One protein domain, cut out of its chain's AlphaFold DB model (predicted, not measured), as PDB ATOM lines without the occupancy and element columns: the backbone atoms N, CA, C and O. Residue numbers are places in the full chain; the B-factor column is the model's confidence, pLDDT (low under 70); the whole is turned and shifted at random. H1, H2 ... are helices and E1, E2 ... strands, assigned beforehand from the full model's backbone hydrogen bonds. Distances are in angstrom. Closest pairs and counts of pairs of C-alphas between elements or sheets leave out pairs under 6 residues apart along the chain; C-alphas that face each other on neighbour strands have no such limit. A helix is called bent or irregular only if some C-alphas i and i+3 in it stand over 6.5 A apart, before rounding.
ATOM      1  N   ALA A   6     132.714 155.139  98.885       97.88
ATOM      2  CA  ALA A   6     133.098 156.474  98.433       97.88
ATOM      3  C   ALA A   6     132.415 156.832  97.109       97.88
ATOM      4  O   ALA A   6     132.163 155.957  96.285       97.88
ATOM      5  N   VAL A   7     132.171 158.125  96.886       98.50
ATOM      6  CA  VAL A   7     131.674 158.675  95.616       98.50
ATOM      7  C   VAL A   7     132.649 159.742  95.126       98.50
ATOM      8  O   VAL A   7     133.077 160.597  95.897       98.50
ATOM      9  N   VAL A   8     132.987 159.708  93.839       98.25
ATOM     10  CA  VAL A   8     133.820 160.716  93.174       98.25
ATOM     11  C   VAL A   8     133.012 161.338  92.040       98.25
ATOM     12  O   VAL A   8     132.744 160.690  91.030       98.25
ATOM     13  N   LEU A   9     132.618 162.603  92.215       97.94
ATOM     14  CA  LEU A   9     131.816 163.365  91.243       97.94
ATOM     15  C   LEU A   9     132.650 164.103  90.184       97.94
ATOM     16  O   LEU A   9     132.100 164.687  89.250       97.94
ATOM     17  N   GLY A  10     133.971 164.087  90.340       95.81
ATOM     18  CA  GLY A  10     134.926 164.673  89.410       95.81
ATOM     19  C   GLY A  10     135.777 163.626  88.702       95.81
ATOM     20  O   GLY A  10     135.496 162.431  88.729       95.81
ATOM     21  N   ASP A  11     136.847 164.111  88.087       96.62
ATOM     22  CA  ASP A  11     137.865 163.286  87.458       96.62
ATOM     23  C   ASP A  11     138.715 162.569  88.533       96.62
ATOM     24  O   ASP A  11     139.372 163.247  89.334       96.62
ATOM     25  N   PRO A  12     138.717 161.222  88.599       95.06
ATOM     26  CA  PRO A  12     139.604 160.512  89.504       95.06
ATOM     27  C   PRO A  12     141.046 160.610  88.999       95.06
ATOM     28  O   PRO A  12     141.359 160.229  87.874       95.06
ATOM     29  N   GLY A  13     141.958 161.082  89.852       93.56
ATOM     30  CA  GLY A  13     143.381 161.148  89.517       93.56
ATOM     31  C   GLY A  13     143.975 159.791  89.109       93.56
ATOM     32  O   GLY A  13     143.423 158.724  89.393       93.56
ATOM     33  N   ARG A  14     145.142 159.831  88.452       94.69
ATOM     34  CA  ARG A  14     145.872 158.618  88.051       94.69
ATOM     35  C   ARG A  14     146.184 157.729  89.258       94.69
ATOM     36  O   ARG A  14     146.440 158.220  90.354       94.69
ATOM     37  N   TRP A  15     146.268 156.427  88.998       95.50
ATOM     38  CA  TRP A  15     146.601 155.381  89.969       95.50
ATOM     39  C   TRP A  15     145.541 155.159  91.056       95.50
ATOM     40  O   TRP A  15     145.856 154.656  92.140       95.50
ATOM     41  N   ILE A  16     144.274 155.476  90.772       97.12
ATOM     42  CA  ILE A  16     143.169 155.171  91.685       97.12
ATOM     43  C   ILE A  16     143.010 153.652  91.866       97.12
ATOM     44  O   ILE A  16     143.425 152.849  91.024       97.12
ATOM     45  N   CYS A  17     142.421 153.256  92.996       95.81
ATOM     46  CA  CYS A  17     142.173 151.861  93.372       95.81
ATOM     47  C   CYS A  17     143.438 151.002  93.560       95.81
ATOM     48  O   CYS A  17     143.337 149.778  93.666       95.81
ATOM     49  N   SER A  18     144.623 151.614  93.673       95.00
ATOM     50  CA  SER A  18     145.842 150.908  94.083       95.00
ATOM     51  C   SER A  18     145.651 150.245  95.454       95.00
ATOM     52  O   SER A  18     145.236 150.897  96.415       95.00
ATOM     53  N   GLY A  19     145.901 148.933  95.535       92.62
ATOM     54  CA  GLY A  19     145.750 148.155  96.771       92.62
ATOM     55  C   GLY A  19     144.318 148.096  97.322       92.62
ATOM     56  O   GLY A  19     144.130 147.908  98.520       92.62
ATOM     57  N   MET A  20     143.292 148.317  96.492       95.38
ATOM     58  CA  MET A  20     141.902 148.148  96.919       95.38
ATOM     59  C   MET A  20     141.595 146.666  97.171       95.38
ATOM     60  O   MET A  20     141.739 145.846  96.268       95.38
ATOM     61  N   SER A  21     141.150 146.344  98.386       94.44
ATOM     62  CA  SER A  21     140.806 144.983  98.821       94.44
ATOM     63  C   SER A  21     139.417 144.856  99.444       94.44
ATOM     64  O   SER A  21     138.968 143.745  99.693       94.44
ATOM     65  N   GLY A  22     138.711 145.968  99.659       94.12
ATOM     66  CA  GLY A  22     137.353 145.974 100.198       94.12
ATOM     67  C   GLY A  22     136.604 147.259  99.863       94.12
ATOM     68  O   GLY A  22     137.207 148.237  99.414       94.12
ATOM     69  N   GLY A  23     135.293 147.252 100.107       96.25
ATOM     70  CA  GLY A  23     134.414 148.401  99.890       96.25
ATOM     71  C   GLY A  23     133.996 148.617  98.434       96.25
ATOM     72  O   GLY A  23     134.155 147.743  97.576       96.25
ATOM     73  N   VAL A  24     133.432 149.795  98.166       97.81
ATOM     74  CA  VAL A  24     133.012 150.236  96.831       97.81
ATOM     75  C   VAL A  24     133.362 151.704  96.607       97.81
ATOM     76  O   VAL A  24     133.182 152.551  97.482       97.81
ATOM     77  N   VAL A  25     133.854 152.008  95.411       98.25
ATOM     78  CA  VAL A  25     134.023 153.381  94.927       98.25
ATOM     79  C   VAL A  25     133.059 153.587  93.768       98.25
ATOM     80  O   VAL A  25     133.111 152.841  92.794       98.25
ATOM     81  N   TYR A  26     132.200 154.596  93.849       98.69
ATOM     82  CA  TYR A  26     131.368 155.033  92.737       98.69
ATOM     83  C   TYR A  26     132.033 156.210  92.026       98.69
ATOM     84  O   TYR A  26     132.275 157.252  92.631       98.69
ATOM     85  N   LEU A  27     132.335 156.054  90.741       98.69
ATOM     86  CA  LEU A  27     132.909 157.110  89.907       98.69
ATOM     87  C   LEU A  27     131.831 157.689  88.992       98.69
ATOM     88  O   LEU A  27     131.046 156.932  88.418       98.69
ATOM     89  N   ARG A  28     131.807 159.014  88.831       98.44
ATOM     90  CA  ARG A  28     130.969 159.689  87.834       98.44
ATOM     91  C   ARG A  28     131.305 159.175  86.431       98.44
ATOM     92  O   ARG A  28     132.466 159.162  86.033       98.44
ATOM     93  N   HIS A  29     130.275 158.791  85.684       98.62
ATOM     94  CA  HIS A  29     130.360 158.389  84.284       98.62
ATOM     95  C   HIS A  29     129.832 159.491  83.358       98.62
ATOM     96  O   HIS A  29     128.629 159.605  83.118       98.62
ATOM     97  N   ASP A  30     130.735 160.318  82.846       97.94
ATOM     98  CA  ASP A  30     130.414 161.474  82.006       97.94
ATOM     99  C   ASP A  30     131.252 161.441  80.716       97.94
ATOM    100  O   ASP A  30     132.366 161.982  80.679       97.94
ATOM    101  N   PRO A  31     130.746 160.790  79.649       97.25
ATOM    102  CA  PRO A  31     131.478 160.657  78.393       97.25
ATOM    103  C   PRO A  31     131.852 161.994  77.753       97.25
ATOM    104  O   PRO A  31     132.928 162.112  77.172       97.25
ATOM    105  N   ALA A  32     131.016 163.026  77.910       96.81
ATOM    106  CA  ALA A  32     131.280 164.353  77.352       96.81
ATOM    107  C   ALA A  32     132.525 165.013  77.971       96.81
ATOM    108  O   ALA A  32     133.134 165.890  77.362       96.81
ATOM    109  N   ARG A  33     132.931 164.567  79.166       95.19
ATOM    110  CA  ARG A  33     134.126 165.033  79.883       95.19
ATOM    111  C   ARG A  33     135.283 164.031  79.848       95.19
ATOM    112  O   ARG A  33     136.248 164.197  80.590       95.19
ATOM    113  N   GLY A  34     135.199 162.986  79.021       96.56
ATOM    114  CA  GLY A  34     136.208 161.923  78.960       96.56
ATOM    115  C   GLY A  34     136.223 161.006  80.191       96.56
ATOM    116  O   GLY A  34     137.201 160.293  80.412       96.56
ATOM    117  N   LEU A  35     135.152 161.022  80.992       98.00
ATOM    118  CA  LEU A  35     134.915 160.095  82.103       98.00
ATOM    119  C   LEU A  35     134.023 158.937  81.641       98.00
ATOM    120  O   LEU A  35     133.075 158.549  82.321       98.00
ATOM    121  N   ASP A  36     134.303 158.422  80.445       98.31
ATOM    122  CA  ASP A  36     133.692 157.202  79.945       98.31
ATOM    123  C   ASP A  36     134.408 155.960  80.497       98.31
ATOM    124  O   ASP A  36     135.386 156.013  81.247       98.31
ATOM    125  N   ASP A  37     133.911 154.803  80.096       98.00
ATOM    126  CA  ASP A  37     134.449 153.504  80.455       98.00
ATOM    127  C   ASP A  37     135.956 153.331  80.164       98.00
ATOM    128  O   ASP A  37     136.648 152.641  80.918       98.00
ATOM    129  N   ALA A  38     136.481 153.913  79.085       97.88
ATOM    130  CA  ALA A  38     137.896 153.802  78.732       97.88
ATOM    131  C   ALA A  38     138.744 154.808  79.524       97.88
ATOM    132  O   ALA A  38     139.771 154.442  80.098       97.88
ATOM    133  N   GLY A  39     138.276 156.052  79.623       97.81
ATOM    134  CA  GLY A  39     138.918 157.128  80.365       97.81
ATOM    135  C   GLY A  39     139.027 156.826  81.857       97.81
ATOM    136  O   GLY A  39     140.081 157.060  82.453       97.81
ATOM    137  N   LEU A  40     137.992 156.239  82.462       98.25
ATOM    138  CA  LEU A  40     138.045 155.787  83.854       98.25
ATOM    139  C   LEU A  40     139.061 154.648  84.039       98.25
ATOM    140  O   LEU A  40     139.831 154.672  85.000       98.25
ATOM    141  N   ARG A  41     139.126 153.690  83.103       97.19
ATOM    142  CA  ARG A  41     140.102 152.586  83.159       97.19
ATOM    143  C   ARG A  41     141.552 153.066  83.025       97.19
ATOM    144  O   ARG A  41     142.403 152.513  83.714       97.19
ATOM    145  N   ASP A  42     141.842 154.108  82.237       97.06
ATOM    146  CA  ASP A  42     143.202 154.693  82.135       97.06
ATOM    147  C   ASP A  42     143.721 155.246  83.476       97.06
ATOM    148  O   ASP A  42     144.926 155.357  83.709       97.06
ATOM    149  N   ARG A  43     142.809 155.582  84.395       97.31
ATOM    150  CA  ARG A  43     143.157 156.113  85.719       97.31
ATOM    151  C   ARG A  43     143.420 155.028  86.743       97.31
ATOM    152  O   ARG A  43     144.025 155.325  87.774       97.31
ATOM    153  N   PHE A  44     142.997 153.793  86.490       97.69
ATOM    154  CA  PHE A  44     143.235 152.695  87.416       97.69
ATOM    155  C   PHE A  44     144.726 152.422  87.538       97.69
ATOM    156  O   PHE A  44     145.490 152.496  86.575       97.69
ATOM    157  N   ALA A  45     145.161 152.086  88.750       96.75
ATOM    158  CA  ALA A  45     146.523 151.629  88.913       96.75
ATOM    159  C   ALA A  45     146.756 150.346  88.100       96.75
ATOM    160  O   ALA A  45     145.926 149.443  88.117       96.75
ATOM    161  N   LYS A  46     147.916 150.231  87.435       91.56
ATOM    162  CA  LYS A  46     148.281 149.065  86.599       91.56
ATOM    163  C   LYS A  46     148.093 147.709  87.299       91.56
ATOM    164  O   LYS A  46     147.818 146.721  86.634       91.56
ATOM    165  N   GLY A  47     148.273 147.660  88.621       91.12
ATOM    166  CA  GLY A  47     148.101 146.453  89.440       91.12
ATOM    167  C   GLY A  47     146.762 146.357  90.179       91.12
ATOM    168  O   GLY A  47     146.608 145.472  91.018       91.12
ATOM    169  N   ALA A  48     145.815 147.268  89.940       94.06
ATOM    170  CA  ALA A  48     144.518 147.241  90.604       94.06
ATOM    171  C   ALA A  48     143.714 146.023  90.128       94.06
ATOM    172  O   ALA A  48     143.278 145.968  88.979       94.06
ATOM    173  N   LYS A  49     143.485 145.051  91.019       94.69
ATOM    174  CA  LYS A  49     142.561 143.941  90.751       94.69
ATOM    175  C   LYS A  49     141.160 144.349  91.197       94.69
ATOM    176  O   LYS A  49     140.689 143.970  92.267       94.69
ATOM    177  N   VAL A  50     140.534 145.197  90.395       96.38
ATOM    178  CA  VAL A  50     139.178 145.696  90.627       96.38
ATOM    179  C   VAL A  50     138.313 145.450  89.400       96.38
ATOM    180  O   VAL A  50     138.809 145.400  88.274       96.38
ATOM    181  N   HIS A  51     137.009 145.332  89.611       96.44
ATOM    182  CA  HIS A  51     136.023 145.282  88.541       96.44
ATOM    183  C   HIS A  51     135.208 146.564  88.536       96.44
ATOM    184  O   HIS A  51     134.814 147.060  89.588       96.44
ATOM    185  N   MET A  52     134.940 147.069  87.334       97.75
ATOM    186  CA  MET A  52     134.096 148.231  87.101       97.75
ATOM    187  C   MET A  52     132.842 147.804  86.343       97.75
ATOM    188  O   MET A  52     132.943 147.137  85.312       97.75
ATOM    189  N   ARG A  53     131.672 148.209  86.836       98.06
ATOM    190  CA  ARG A  53     130.375 147.998  86.175       98.06
ATOM    191  C   ARG A  53     129.475 149.230  86.334       98.06
ATOM    192  O   ARG A  53     129.704 150.004  87.262       98.06
ATOM    193  N   PRO A  54     128.445 149.422  85.491       98.62
ATOM    194  CA  PRO A  54     127.365 150.362  85.791       98.62
ATOM    195  C   PRO A  54     126.774 150.110  87.183       98.62
ATOM    196  O   PRO A  54     126.746 148.957  87.644       98.62
ATOM    197  N   ALA A  55     126.331 151.178  87.850       98.19
ATOM    198  CA  ALA A  55     125.575 151.046  89.091       98.19
ATOM    199  C   ALA A  55     124.252 150.300  88.839       98.19
ATOM    200  O   ALA A  55     123.705 150.334  87.736       98.19
ATOM    201  N   ARG A  56     123.778 149.584  89.855       97.62
ATOM    202  CA  ARG A  56     122.548 148.780  89.838       97.62
ATOM    203  C   ARG A  56     121.692 149.121  91.055       97.62
ATOM    204  O   ARG A  56     122.141 149.845  91.941       97.62
ATOM    205  N   ASP A  57     120.505 148.534  91.141       97.19
ATOM    206  CA  ASP A  57     119.562 148.756  92.247       97.19
ATOM    207  C   ASP A  57     120.183 148.494  93.629       97.19
ATOM    208  O   ASP A  57     119.929 149.236  94.574       97.19
ATOM    209  N   GLU A  58     121.070 147.499  93.740       96.81
ATOM    210  CA  GLU A  58     121.806 147.186  94.976       96.81
ATOM    211  C   GLU A  58     122.750 148.310  95.444       96.81
ATOM    212  O   GLU A  58     123.090 148.388  96.623       96.81
ATOM    213  N   ASP A  59     123.184 149.187  94.534       98.06
ATOM    214  CA  ASP A  59     124.098 150.293  94.825       98.06
ATOM    215  C   ASP A  59     123.346 151.580  95.220       98.06
ATOM    216  O   ASP A  59     123.925 152.470  95.852       98.06
ATOM    217  N   LEU A  60     122.059 151.679  94.863       97.75
ATOM    218  CA  LEU A  60     121.251 152.887  95.035       97.75
ATOM    219  C   LEU A  60     121.153 153.359  96.494       97.75
ATOM    220  O   LEU A  60     121.289 154.565  96.698       97.75
ATOM    221  N   PRO A  61     120.967 152.497  97.516       98.31
ATOM    222  CA  PRO A  61     120.902 152.964  98.901       98.31
ATOM    223  C   PRO A  61     122.174 153.705  99.335       98.31
ATOM    224  O   PRO A  61     122.094 154.797  99.890       98.31
ATOM    225  N   ALA A  62     123.344 153.150  99.006       97.88
ATOM    226  CA  ALA A  62     124.637 153.730  99.367       97.88
ATOM    227  C   ALA A  62     124.952 155.004  98.564       97.88
ATOM    228  O   ALA A  62     125.505 155.963  99.100       97.88
ATOM    229  N   LEU A  63     124.592 155.029  97.274       98.38
ATOM    230  CA  LEU A  63     124.690 156.235  96.450       98.38
ATOM    231  C   LEU A  63     123.787 157.345  96.989       98.38
ATOM    232  O   LEU A  63     124.246 158.473  97.137       98.38
ATOM    233  N   ARG A  64     122.530 157.021  97.309       98.56
ATOM    234  CA  ARG A  64     121.551 157.972  97.838       98.56
ATOM    235  C   ARG A  64     122.035 158.602  99.134       98.56
ATOM    236  O   ARG A  64     122.036 159.820  99.223       98.56
ATOM    237  N   GLU A  65     122.496 157.793 100.086       98.44
ATOM    238  CA  GLU A  65     123.018 158.279 101.367       98.44
ATOM    239  C   GLU A  65     124.103 159.351 101.176       98.44
ATOM    240  O   GLU A  65     124.010 160.444 101.734       98.44
ATOM    241  N   LEU A  66     125.108 159.071 100.340       98.62
ATOM    242  CA  LEU A  66     126.234 159.982 100.133       98.62
ATOM    243  C   LEU A  66     125.873 161.199  99.268       98.62
ATOM    244  O   LEU A  66     126.348 162.303  99.536       98.62
ATOM    245  N   ILE A  67     125.051 161.013  98.231       98.62
ATOM    246  CA  ILE A  67     124.636 162.102  97.341       98.62
ATOM    247  C   ILE A  67     123.678 163.057  98.051       98.62
ATOM    248  O   ILE A  67     123.863 164.266  97.930       98.62
ATOM    249  N   ASP A  68     122.701 162.554  98.809       98.56
ATOM    250  CA  ASP A  68     121.758 163.410  99.531       98.56
ATOM    251  C   ASP A  68     122.472 164.208 100.625       98.56
ATOM    252  O   ASP A  68     122.281 165.422 100.698       98.56
ATOM    253  N   ALA A  69     123.383 163.582 101.380       98.56
ATOM    254  CA  ALA A  69     124.203 164.291 102.364       98.56
ATOM    255  C   ALA A  69     125.051 165.405 101.721       98.56
ATOM    256  O   ALA A  69     125.165 166.506 102.267       98.56
ATOM    257  N   TYR A  70     125.630 165.150 100.543       98.44
ATOM    258  CA  TYR A  70     126.387 166.167  99.818       98.44
ATOM    259  C   TYR A  70     125.488 167.281  99.261       98.44
ATOM    260  O   TYR A  70     125.838 168.458  99.352       98.44
ATOM    261  N   ALA A  71     124.315 166.936  98.731       98.50
ATOM    262  CA  ALA A  71     123.334 167.902  98.248       98.50
ATOM    263  C   ALA A  71     122.823 168.817  99.371       98.50
ATOM    264  O   ALA A  71     122.660 170.023  99.162       98.50
ATOM    265  N   ASP A  72     122.609 168.274 100.568       98.50
ATOM    266  CA  ASP A  72     122.227 169.054 101.746       98.50
ATOM    267  C   ASP A  72     123.345 170.011 102.165       98.50
ATOM    268  O   ASP A  72     123.082 171.190 102.404       98.50
ATOM    269  N   ALA A  73     124.603 169.555 102.163       98.44
ATOM    270  CA  ALA A  73     125.754 170.414 102.440       98.44
ATOM    271  C   ALA A  73     125.900 171.555 101.413       98.44
ATOM    272  O   ALA A  73     126.181 172.695 101.791       98.44
ATOM    273  N   LEU A  74     125.671 171.274 100.125       98.50
ATOM    274  CA  LEU A  74     125.647 172.286  99.062       98.50
ATOM    275  C   LEU A  74     124.504 173.290  99.258       98.50
ATOM    276  O   LEU A  74     124.724 174.495  99.165       98.50
ATOM    277  N   SER A  75     123.305 172.805  99.589       98.00
ATOM    278  CA  SER A  75     122.136 173.656  99.851       98.00
ATOM    279  C   SER A  75     122.369 174.577 101.050       98.00
ATOM    280  O   SER A  75     122.093 175.771 100.975       98.00
ATOM    281  N   ALA A  76     122.943 174.046 102.134       98.25
ATOM    282  CA  ALA A  76     123.316 174.817 103.319       98.25
ATOM    283  C   ALA A  76     124.439 175.836 103.053       98.25
ATOM    284  O   ALA A  76     124.610 176.779 103.823       98.25
ATOM    285  N   SER A  77     125.184 175.659 101.959       97.50
ATOM    286  CA  SER A  77     126.258 176.551 101.509       97.50
ATOM    287  C   SER A  77     125.823 177.471 100.361       97.50
ATOM    288  O   SER A  77     126.670 177.892  99.574       97.50
ATOM    289  N   ASP A  78     124.519 177.743 100.242       97.75
ATOM    290  CA  ASP A  78     123.905 178.639  99.248       97.75
ATOM    291  C   ASP A  78     124.180 178.246  97.780       97.75
ATOM    292  O   ASP A  78     124.290 179.081  96.886       97.75
ATOM    293  N   GLN A  79     124.287 176.938  97.514       98.38
ATOM    294  CA  GLN A  79     124.474 176.372  96.170       98.38
ATOM    295  C   GLN A  79     123.307 175.442  95.775       98.38
ATOM    296  O   GLN A  79     123.517 174.250  95.518       98.38
ATOM    297  N   PRO A  80     122.059 175.950  95.710       97.00
ATOM    298  CA  PRO A  80     120.875 175.124  95.466       97.00
ATOM    299  C   PRO A  80     120.863 174.485  94.069       97.00
ATOM    300  O   PRO A  80     120.397 173.357  93.910       97.00
ATOM    301  N   GLU A  81     121.416 175.161  93.060       98.19
ATOM    302  CA  GLU A  81     121.521 174.613  91.702       98.19
ATOM    303  C   GLU A  81     122.465 173.406  91.656       98.19
ATOM    304  O   GLU A  81     122.128 172.369  91.084       98.19
ATOM    305  N   ALA A  82     123.623 173.501  92.320       97.75
ATOM    306  CA  ALA A  82     124.570 172.395  92.418       97.75
ATOM    307  C   ALA A  82     123.976 171.221  93.211       97.75
ATOM    308  O   ALA A  82     124.140 170.069  92.809       97.75
ATOM    309  N   ALA A  83     123.247 171.506  94.296       98.50
ATOM    310  CA  ALA A  83     122.536 170.497  95.077       98.50
ATOM    311  C   ALA A  83     121.485 169.748  94.239       98.50
ATOM    312  O   ALA A  83     121.423 168.516  94.268       98.50
ATOM    313  N   GLY A  84     120.689 170.482  93.456       98.38
ATOM    314  CA  GLY A  84     119.721 169.903  92.525       98.38
ATOM    315  C   GLY A  84     120.393 169.040  91.457       98.38
ATOM    316  O   GLY A  84     119.967 167.909  91.223       98.38
ATOM    317  N   TYR A  85     121.490 169.531  90.873       98.06
ATOM    318  CA  TYR A  85     122.262 168.789  89.877       98.06
ATOM    319  C   TYR A  85     122.783 167.454  90.420       98.06
ATOM    320  O   TYR A  85     122.602 166.423  89.772       98.06
ATOM    321  N   VAL A  86     123.404 167.434  91.607       98.00
ATOM    322  CA  VAL A  86     123.952 166.178  92.147       98.00
ATOM    323  C   VAL A  86     122.854 165.181  92.514       98.00
ATOM    324  O   VAL A  86     123.044 163.990  92.278       98.00
ATOM    325  N   ARG A  87     121.690 165.642  93.001       98.25
ATOM    326  CA  ARG A  87     120.531 164.769  93.254       98.25
ATOM    327  C   ARG A  87     119.989 164.138  91.979       98.25
ATOM    328  O   ARG A  87     119.728 162.940  91.980       98.25
ATOM    329  N   ALA A  88     119.893 164.908  90.896       98.31
ATOM    330  CA  ALA A  88     119.406 164.416  89.606       98.31
ATOM    331  C   ALA A  88     120.279 163.286  89.024       98.31
ATOM    332  O   ALA A  88     119.812 162.476  88.228       98.31
ATOM    333  N   LEU A  89     121.543 163.156  89.453       98.12
ATOM    334  CA  LEU A  89     122.382 162.021  89.051       98.12
ATOM    335  C   LEU A  89     121.821 160.666  89.524       98.12
ATOM    336  O   LEU A  89     122.143 159.637  88.923       98.12
ATOM    337  N   LEU A  90     120.995 160.652  90.577       98.19
ATOM    338  CA  LEU A  90     120.338 159.449  91.094       98.19
ATOM    339  C   LEU A  90     119.122 159.010  90.264       98.19
ATOM    340  O   LEU A  90     118.626 157.911  90.508       98.19
ATOM    341  N   ASP A  91     118.651 159.822  89.311       97.94
ATOM    342  CA  ASP A  91     117.496 159.478  88.467       97.94
ATOM    343  C   ASP A  91     117.827 158.336  87.493       97.94
ATOM    344  O   ASP A  91     116.985 157.488  87.207       97.94
ATOM    345  N   ASP A  92     119.082 158.275  87.036       98.00
ATOM    346  CA  ASP A  92     119.631 157.152  86.270       98.00
ATOM    347  C   ASP A  92     121.054 156.812  86.757       98.00
ATOM    348  O   ASP A  92     122.059 157.233  86.167       98.00
ATOM    349  N   PRO A  93     121.183 156.056  87.863       97.69
ATOM    350  CA  PRO A  93     122.485 155.724  88.426       97.69
ATOM    351  C   PRO A  93     123.346 154.891  87.472       97.69
ATOM    352  O   PRO A  93     124.572 155.020  87.478       97.69
ATOM    353  N   ALA A  94     122.730 154.045  86.642       98.19
ATOM    354  CA  ALA A  94     123.439 153.191  85.694       98.19
ATOM    355  C   ALA A  94     124.113 154.016  84.584       98.19
ATOM    356  O   ALA A  94     125.254 153.726  84.198       98.19
ATOM    357  N   ALA A  95     123.450 155.074  84.110       98.25
ATOM    358  CA  ALA A  95     124.042 156.027  83.179       98.25
ATOM    359  C   ALA A  95     125.086 156.928  83.851       98.25
ATOM    360  O   ALA A  95     126.114 157.237  83.239       98.25
ATOM    361  N   ASN A  96     124.847 157.325  85.106       98.50
ATOM    362  CA  ASN A  96     125.628 158.371  85.760       98.50
ATOM    363  C   ASN A  96     126.822 157.886  86.585       98.50
ATOM    364  O   ASN A  96     127.718 158.695  86.859       98.50
ATOM    365  N   PHE A  97     126.880 156.605  86.950       98.75
ATOM    366  CA  PHE A  97     127.923 156.066  87.817       98.75
ATOM    367  C   PHE A  97     128.498 154.732  87.338       98.75
ATOM    368  O   PHE A  97     127.859 153.910  86.671       98.75
ATOM    369  N   ARG A  98     129.745 154.495  87.742       98.69
ATOM    370  CA  ARG A  98     130.392 153.185  87.723       98.69
ATOM    371  C   ARG A  98     130.722 152.756  89.137       98.69
ATOM    372  O   ARG A  98     131.362 153.504  89.862       98.69
ATOM    373  N   ALA A  99     130.312 151.548  89.502       98.56
ATOM    374  CA  ALA A  99     130.682 150.895  90.745       98.56
ATOM    375  C   ALA A  99     131.989 150.122  90.546       98.56
ATOM    376  O   ALA A  99     132.078 149.259  89.665       98.56
ATOM    377  N   ILE A 100     132.996 150.443  91.357       98.25
ATOM    378  CA  ILE A 100     134.303 149.794  91.369       98.25
ATOM    379  C   ILE A 100     134.417 149.004  92.668       98.25
ATOM    380  O   ILE A 100     134.300 149.569  93.756       98.25
ATOM    381  N   ARG A 101     134.645 147.697  92.551       97.25
ATOM    382  CA  ARG A 101     134.782 146.763  93.679       97.25
ATOM    383  C   ARG A 101     136.055 145.924  93.508       97.25
ATOM    384  O   ARG A 101     136.466 145.709  92.366       97.25
ATOM    385  N   PRO A 102     136.695 145.455  94.593       95.75
ATOM    386  CA  PRO A 102     137.819 144.525  94.487       95.75
ATOM    387  C   PRO A 102     137.397 143.231  93.779       95.75
ATOM    388  O   PRO A 102     136.235 142.828  93.836       95.75
ATOM    389  N   GLY A 103     138.346 142.590  93.101       90.00
ATOM    390  CA  GLY A 103     138.153 141.251  92.553       90.00
ATOM    391  C   GLY A 103     137.951 140.208  93.648       90.00
ATOM    392  O   GLY A 103     138.533 140.328  94.727       90.00
ATOM    393  N   ALA A 104     137.151 139.180  93.353       72.88
ATOM    394  CA  ALA A 104     136.813 138.111  94.299       72.88
ATOM    395  C   ALA A 104     138.065 137.418  94.879       72.88
ATOM    396  O   ALA A 104     138.125 137.162  96.079       72.88
ATOM    397  N   ASP A 105     139.106 137.243  94.056       66.25
ATOM    398  CA  ASP A 105     140.387 136.637  94.450       66.25
ATOM    399  C   ASP A 105     141.166 137.447  95.506       66.25
ATOM    400  O   ASP A 105     142.102 136.933  96.109       66.25
ATOM    401  N   ILE A 106     140.843 138.734  95.709       61.22
ATOM    402  CA  ILE A 106     141.466 139.568  96.754       61.22
ATOM    403  C   ILE A 106     140.674 139.518  98.064       61.22
ATOM    404  O   ILE A 106     141.271 139.680  99.127       61.22
TER     405      ILE A 106
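Overview. This is residues 6 to 106 of the 114 residues of an uncharacterized protein of Chloroflexi bacterium (UniProt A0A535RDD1). A twisted sheet of four strands makes the body toward one end of the domain, and a helical hairpin, H2 and H3, reaches past it to make the other end. H2 meets the sheet with residues 59 to 67, while the short H1 is near E3. The printed part has 101 residues, with four named helices and four named strands in the order E1 E2 H1 E3 H2 H3 H4 E4; the mixed sheet runs E1 E2 E4 E3, and the class is mixed. The whole is compact, with a radius of gyration of the C-alphas of 13.9 A, but elongated in outline, spanning 43 by 26 by 22 A.

Along the chain. E1, residues 6 to 8, begins at C-alpha 6 (133.098, 156.474, 98.433). E2 is residues 22 to 28, 19.5 A long, H1 37 to 43 and E3 50 to 54. H2, residues 57 to 76, is 28.6 A long; H3 is residues 80 to 88, 12.3 A, and H4 93 to 96. E4, residues 97 to 102, 16.6 A, ends at C-alpha 102 (137.819, 144.525, 94.487).

Arrangement. E1 and E2 are parallel, with N 8 and O 26 at 2.8 A. E4 is antiparallel to E2, N 98 and O 27 at 2.8 A, and to E3, N 51 and O 101 at 2.8 A. E2, H1 and E3 form a split strand-helix-strand unit, E4 between its two strands, with a right-handed crossover. H2 only grazes the sheet; it is irregular, C-alphas 58 and 61 being 7.0 A apart, and has a kink of 32 degrees near residue 64. With residues 67 to 75 alone it touches H3, closest at the C-alphas of Ala 71 and Ala 83, 4.2 A, opposite ways at a shallow tilt of 1 degree. H4 is on the sheet, over none of its strands. Every O i to N i+4 pair is within hydrogen-bond range in H3, 2 of 3 in H1 and 14 of 16 in H2; H4 is too short for one.

Size, cuts and confidence. The farthest C-alphas, those of Asp 78 and Asp 105, are 45.4 A apart. The printed part has no cut, and the link from E1 to E2, residues 9 to 21, is long. Residues 105 to 106 have pLDDT under 70.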